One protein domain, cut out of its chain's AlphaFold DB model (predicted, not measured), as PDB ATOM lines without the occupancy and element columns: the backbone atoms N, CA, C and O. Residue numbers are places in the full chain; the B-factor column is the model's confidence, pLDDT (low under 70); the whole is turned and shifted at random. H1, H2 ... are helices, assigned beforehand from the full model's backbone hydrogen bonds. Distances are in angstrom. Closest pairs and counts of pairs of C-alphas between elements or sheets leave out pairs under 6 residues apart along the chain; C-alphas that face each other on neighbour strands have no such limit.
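This is residues 27 to 68 of the 491 residues of an uncharacterized protein of Hyaloscypha variabilis F (UniProt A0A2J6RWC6). Two helices, H1 and H2, make a V: they meet near the short turn that joins them and spread toward their other ends. Residues 27 to 34, with no named element, lie at the open end of the V, before H1. The printed part has 42 residues, with two named helices in the order H1, H2 and no named strand; its class is all helix. It is compact, with a radius of gyration of the C-alphas of 10.1 A, and only just elongated, spanning 26 by 17 by 16 A.

H1, residues 35 to 47, begins at C-alpha 35 (-121.289, -1.932, -37.641) and is 18.4 A long from first to last C-alpha. H2, residues 53 to 66, is 20.0 A long and ends at C-alpha 66 (-127.420, -17.305, -36.090).

H1 and H2 touch, and their closest C-alphas, those of Ile 46 and Pro 53, are 6.1 A apart. They run opposite ways at a steep tilt of 47 degrees. In H1 and H2 every O i to N i+4 pair is within hydrogen-bond range.

The two C-alphas farthest apart, those of Ala 27 and Asp 52, are 27.9 A apart. The printed part has no cut, and the link from H1 to H2 is tight. The model's pLDDT is under 70 at residues 27 to 36 and residue 49.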
ATOM      1  N   ALA A  27    -131.233  -7.673 -23.715       49.59
ATOM      2  CA  ALA A  27    -131.323  -6.220 -23.595       49.59
ATOM      3  C   ALA A  27    -130.042  -5.518 -24.074       49.59
ATOM      4  O   ALA A  27    -130.132  -4.591 -24.876       49.59
ATOM      5  N   GLU A  28    -128.862  -5.998 -23.664       57.72
ATOM      6  CA  GLU A  28    -127.571  -5.450 -24.101       57.72
ATOM      7  C   GLU A  28    -127.417  -5.577 -25.618       57.72
ATOM      8  O   GLU A  28    -127.119  -4.590 -26.285       57.72
ATOM      9  N   TRP A  29    -127.743  -6.744 -26.190       58.00
ATOM     10  CA  TRP A  29    -127.673  -6.996 -27.638       58.00
ATOM     11  C   TRP A  29    -128.469  -6.013 -28.509       58.00
ATOM     12  O   TRP A  29    -128.116  -5.832 -29.674       58.00
ATOM     13  N   ASN A  30    -129.507  -5.349 -27.987       52.06
ATOM     14  CA  ASN A  30    -130.221  -4.318 -28.750       52.06
ATOM     15  C   ASN A  30    -129.398  -3.038 -28.969       52.06
ATOM     16  O   ASN A  30    -129.679  -2.316 -29.923       52.06
ATOM     17  N   ASN A  31    -128.361  -2.801 -28.162       53.59
ATOM     18  CA  ASN A  31    -127.400  -1.712 -28.357       53.59
ATOM     19  C   ASN A  31    -126.312  -2.078 -29.391       53.59
ATOM     20  O   ASN A  31    -125.616  -1.198 -29.895       53.59
ATOM     21  N   PHE A  32    -126.179  -3.362 -29.756       55.47
ATOM     22  CA  PHE A  32    -125.161  -3.857 -30.694       55.47
ATOM     23  C   PHE A  32    -125.655  -3.985 -32.152       55.47
ATOM     24  O   PHE A  32    -125.209  -4.854 -32.901       55.47
ATOM     25  N   ARG A  33    -126.589  -3.124 -32.577       57.78
ATOM     26  CA  ARG A  33    -127.222  -3.170 -33.914       57.78
ATOM     27  C   ARG A  33    -126.391  -2.527 -35.038       57.78
ATOM     28  O   ARG A  33    -126.827  -2.532 -36.187       57.78
ATOM     29  N   ASN A  34    -125.222  -1.965 -34.727       66.50
ATOM     30  CA  ASN A  34    -124.454  -1.087 -35.609       66.50
ATOM     31  C   ASN A  34    -123.172  -1.801 -36.080       66.50
ATOM     32  O   ASN A  34    -122.628  -2.649 -35.373       66.50
ATOM     33  N   GLU A  35    -122.603  -1.403 -37.224       60.06
ATOM     34  CA  GLU A  35    -121.289  -1.932 -37.641       60.06
ATOM     35  C   GLU A  35    -120.168  -1.544 -36.657       60.06
ATOM     36  O   GLU A  35    -119.279  -2.349 -36.391       60.06
ATOM     37  N   SER A  36    -120.277  -0.369 -36.025       66.88
ATOM     38  CA  SER A  36    -119.435   0.047 -34.891       66.88
ATOM     39  C   SER A  36    -119.485  -0.954 -33.727       66.88
ATOM     40  O   SER A  36    -118.443  -1.324 -33.193       66.88
ATOM     41  N   SER A  37    -120.667  -1.471 -33.380       73.62
ATOM     42  CA  SER A  37    -120.839  -2.413 -32.270       73.62
ATOM     43  C   SER A  37    -120.299  -3.813 -32.589       73.62
ATOM     44  O   SER A  37    -119.806  -4.508 -31.703       73.62
ATOM     45  N   ARG A  38    -120.339  -4.222 -33.866       79.50
ATOM     46  CA  ARG A  38    -119.630  -5.415 -34.362       79.50
ATOM     47  C   ARG A  38    -118.108  -5.229 -34.320       79.50
ATOM     48  O   ARG A  38    -117.394  -6.200 -34.091       79.50
ATOM     49  N   GLY A  39    -117.628  -3.997 -34.506       82.12
ATOM     50  CA  GLY A  39    -116.239  -3.607 -34.255       82.12
ATOM     51  C   GLY A  39    -115.847  -3.798 -32.790       82.12
ATOM     52  O   GLY A  39    -114.875  -4.498 -32.527       82.12
ATOM     53  N   GLN A  40    -116.648  -3.273 -31.854       81.75
ATOM     54  CA  GLN A  40    -116.398  -3.414 -30.413       81.75
ATOM     55  C   GLN A  40    -116.335  -4.886 -29.983       81.75
ATOM     56  O   GLN A  40    -115.327  -5.311 -29.439       81.75
ATOM     57  N   LEU A  41    -117.337  -5.703 -30.332       81.25
ATOM     58  CA  LEU A  41    -117.340  -7.139 -30.004       81.25
ATOM     59  C   LEU A  41    -116.140  -7.902 -30.586       81.25
ATOM     60  O   LEU A  41    -115.676  -8.873 -29.992       81.25
ATOM     61  N   LEU A  42    -115.635  -7.486 -31.752       87.62
ATOM     62  CA  LEU A  42    -114.424  -8.067 -32.327       87.62
ATOM     63  C   LEU A  42    -113.170  -7.641 -31.551       87.62
ATOM     64  O   LEU A  42    -112.290  -8.471 -31.325       87.62
ATOM     65  N   GLN A  43    -113.090  -6.371 -31.158       85.56
ATOM     66  CA  GLN A  43    -111.991  -5.824 -30.369       85.56
ATOM     67  C   GLN A  43    -111.947  -6.470 -28.977       85.56
ATOM     68  O   GLN A  43    -110.912  -7.012 -28.599       85.56
ATOM     69  N   ASP A  44    -113.089  -6.557 -28.291       83.88
ATOM     70  CA  ASP A  44    -113.225  -7.184 -26.975       83.88
ATOM     71  C   ASP A  44    -112.759  -8.655 -26.984       83.88
ATOM     72  O   ASP A  44    -112.097  -9.097 -26.044       83.88
ATOM     73  N   LEU A  45    -113.056  -9.415 -28.049       85.00
ATOM     74  CA  LEU A  45    -112.621 -10.813 -28.211       85.00
ATOM     75  C   LEU A  45    -111.117 -10.962 -28.493       85.00
ATOM     76  O   LEU A  45    -110.511 -11.945 -28.060       85.00
ATOM     77  N   ILE A  46    -110.514 -10.013 -29.210       86.56
ATOM     78  CA  ILE A  46    -109.071 -10.010 -29.494       86.56
ATOM     79  C   ILE A  46    -108.293  -9.595 -28.238       86.56
ATOM     80  O   ILE A  46    -107.355 -10.286 -27.840       86.56
ATOM     81  N   GLU A  47    -108.704  -8.504 -27.588       83.31
ATOM     82  CA  GLU A  47    -107.996  -7.897 -26.457       83.31
ATOM     83  C   GLU A  47    -108.171  -8.693 -25.156       83.31
ATOM     84  O   GLU A  47    -107.182  -8.985 -24.483       83.31
ATOM     85  N   ASN A  48    -109.395  -9.121 -24.818       81.56
ATOM     86  CA  ASN A  48    -109.652  -9.871 -23.579       81.56
ATOM     87  C   ASN A  48    -109.514 -11.393 -23.758       81.56
ATOM     88  O   ASN A  48    -109.180 -12.102 -22.810       81.56
ATOM     89  N   GLY A  49    -109.788 -11.915 -24.959       66.19
ATOM     90  CA  GLY A  49    -109.879 -13.359 -25.207       66.19
ATOM     91  C   GLY A  49    -108.579 -14.044 -25.633       66.19
ATOM     92  O   GLY A  49    -108.550 -15.272 -25.690       66.19
ATOM     93  N   LYS A  50    -107.521 -13.289 -25.977       79.62
ATOM     94  CA  LYS A  50    -106.324 -13.792 -26.695       79.62
ATOM     95  C   LYS A  50    -106.662 -14.574 -27.980       79.62
ATOM     96  O   LYS A  50    -105.875 -15.410 -28.425       79.62
ATOM     97  N   MET A  51    -107.834 -14.336 -28.569       85.44
ATOM     98  CA  MET A  51    -108.291 -15.063 -29.751       85.44
ATOM     99  C   MET A  51    -107.654 -14.470 -31.012       85.44
ATOM    100  O   MET A  51    -107.628 -13.252 -31.187       85.44
ATOM    101  N   ASP A  52    -107.172 -15.329 -31.915       91.88
ATOM    102  CA  ASP A  52    -106.619 -14.891 -33.199       91.88
ATOM    103  C   ASP A  52    -107.647 -14.024 -33.970       91.88
ATOM    104  O   ASP A  52    -108.812 -14.428 -34.089       91.88
ATOM    105  N   PRO A  53    -107.258 -12.859 -34.529       88.06
ATOM    106  CA  PRO A  53    -108.183 -11.952 -35.208       88.06
ATOM    107  C   PRO A  53    -108.988 -12.568 -36.361       88.06
ATOM    108  O   PRO A  53    -110.099 -12.109 -36.637       88.06
ATOM    109  N   ALA A  54    -108.480 -13.595 -37.049       87.69
ATOM    110  CA  ALA A  54    -109.213 -14.310 -38.091       87.69
ATOM    111  C   ALA A  54    -110.234 -15.307 -37.514       87.69
ATOM    112  O   ALA A  54    -111.292 -15.513 -38.116       87.69
ATOM    113  N   ILE A  55    -109.959 -15.890 -36.343       89.19
ATOM    114  CA  ILE A  55    -110.904 -16.750 -35.612       89.19
ATOM    115  C   ILE A  55    -112.007 -15.894 -34.980       89.19
ATOM    116  O   ILE A  55    -113.188 -16.178 -35.192       89.19
ATOM    117  N   ALA A  56    -111.648 -14.792 -34.316       89.31
ATOM    118  CA  ALA A  56    -112.598 -13.853 -33.720       89.31
ATOM    119  C   ALA A  56    -113.582 -13.297 -34.770       89.31
ATOM    120  O   ALA A  56    -114.796 -13.326 -34.558       89.31
ATOM    121  N   ARG A  57    -113.095 -12.910 -35.963       88.81
ATOM    122  CA  ARG A  57    -113.950 -12.500 -37.098       88.81
ATOM    123  C   ARG A  57    -114.937 -13.592 -37.513       88.81
ATOM    124  O   ARG A  57    -116.119 -13.306 -37.679       88.81
ATOM    125  N   LYS A  58    -114.484 -14.844 -37.652       89.81
ATOM    126  CA  LYS A  58    -115.367 -15.973 -38.000       89.81
ATOM    127  C   LYS A  58    -116.426 -16.232 -36.925       89.81
ATOM    128  O   LYS A  58    -117.562 -16.539 -37.278       89.81
ATOM    129  N   GLN A  59    -116.080 -16.104 -35.644       89.19
ATOM    130  CA  GLN A  59    -117.015 -16.345 -34.544       89.19
ATOM    131  C   GLN A  59    -118.078 -15.240 -34.434       89.19
ATOM    132  O   GLN A  59    -119.265 -15.555 -34.363       89.19
ATOM    133  N   VAL A  60    -117.682 -13.963 -34.514       89.81
ATOM    134  CA  VAL A  60    -118.625 -12.828 -34.541       89.81
ATOM    135  C   VAL A  60    -119.594 -12.960 -35.721       89.81
ATOM    136  O   VAL A  60    -120.807 -12.861 -35.540       89.81
ATOM    137  N   ASP A  61    -119.093 -13.269 -36.919       87.69
ATOM    138  CA  ASP A  61    -119.933 -13.435 -38.111       87.69
ATOM    139  C   ASP A  61    -120.904 -14.624 -37.982       87.69
ATOM    140  O   ASP A  61    -122.069 -14.516 -38.372       87.69
ATOM    141  N   LYS A  62    -120.465 -15.733 -37.368       90.62
ATOM    142  CA  LYS A  62    -121.293 -16.913 -37.061       90.62
ATOM    143  C   LYS A  62    -122.424 -16.578 -36.084       90.62
ATOM    144  O   LYS A  62    -123.555 -17.016 -36.298       90.62
ATOM    145  N   ASP A  63    -122.162 -15.786 -35.046       85.38
ATOM    146  CA  ASP A  63    -123.164 -15.446 -34.028       85.38
ATOM    147  C   ASP A  63    -124.131 -14.328 -34.458       85.38
ATOM    148  O   ASP A  63    -125.310 -14.382 -34.096       85.38
ATOM    149  N   PHE A  64    -123.705 -13.387 -35.310       88.25
ATOM    150  CA  PHE A  64    -124.627 -12.473 -36.000       88.25
ATOM    151  C   PHE A  64    -125.529 -13.231 -36.993       88.25
ATOM    152  O   PHE A  64    -126.745 -13.014 -37.004       88.25
ATOM    153  N   ALA A  65    -124.975 -14.175 -37.767       83.88
ATOM    154  CA  ALA A  65    -125.739 -14.982 -38.722       83.88
ATOM    155  C   ALA A  65    -126.798 -15.871 -38.041       83.88
ATOM    156  O   ALA A  65    -127.950 -15.881 -38.479       83.88
ATOM    157  N   LYS A  66    -126.458 -16.545 -36.926       87.88
ATOM    158  CA  LYS A  66    -127.420 -17.305 -36.090       87.88
ATOM    159  C   LYS A  66    -128.627 -16.469 -35.648       87.88
ATOM    160  O   LYS A  66    -129.709 -17.011 -35.458       87.88
ATOM    161  N   ARG A  67    -128.438 -15.159 -35.456       78.44
ATOM    162  CA  ARG A  67    -129.464 -14.212 -34.985       78.44
ATOM    163  C   ARG A  67    -130.228 -13.531 -36.131       78.44
ATOM    164  O   ARG A  67    -130.977 -12.591 -35.888       78.44
ATOM    165  N   GLY A  68    -130.053 -13.995 -37.372       82.69
ATOM    166  CA  GLY A  68    -130.777 -13.510 -38.552       82.69
ATOM    167  C   GLY A  68    -130.203 -12.242 -39.196       82.69
ATOM    168  O   GLY A  68    -130.713 -11.809 -40.231       82.69
TER     169      GLY A  68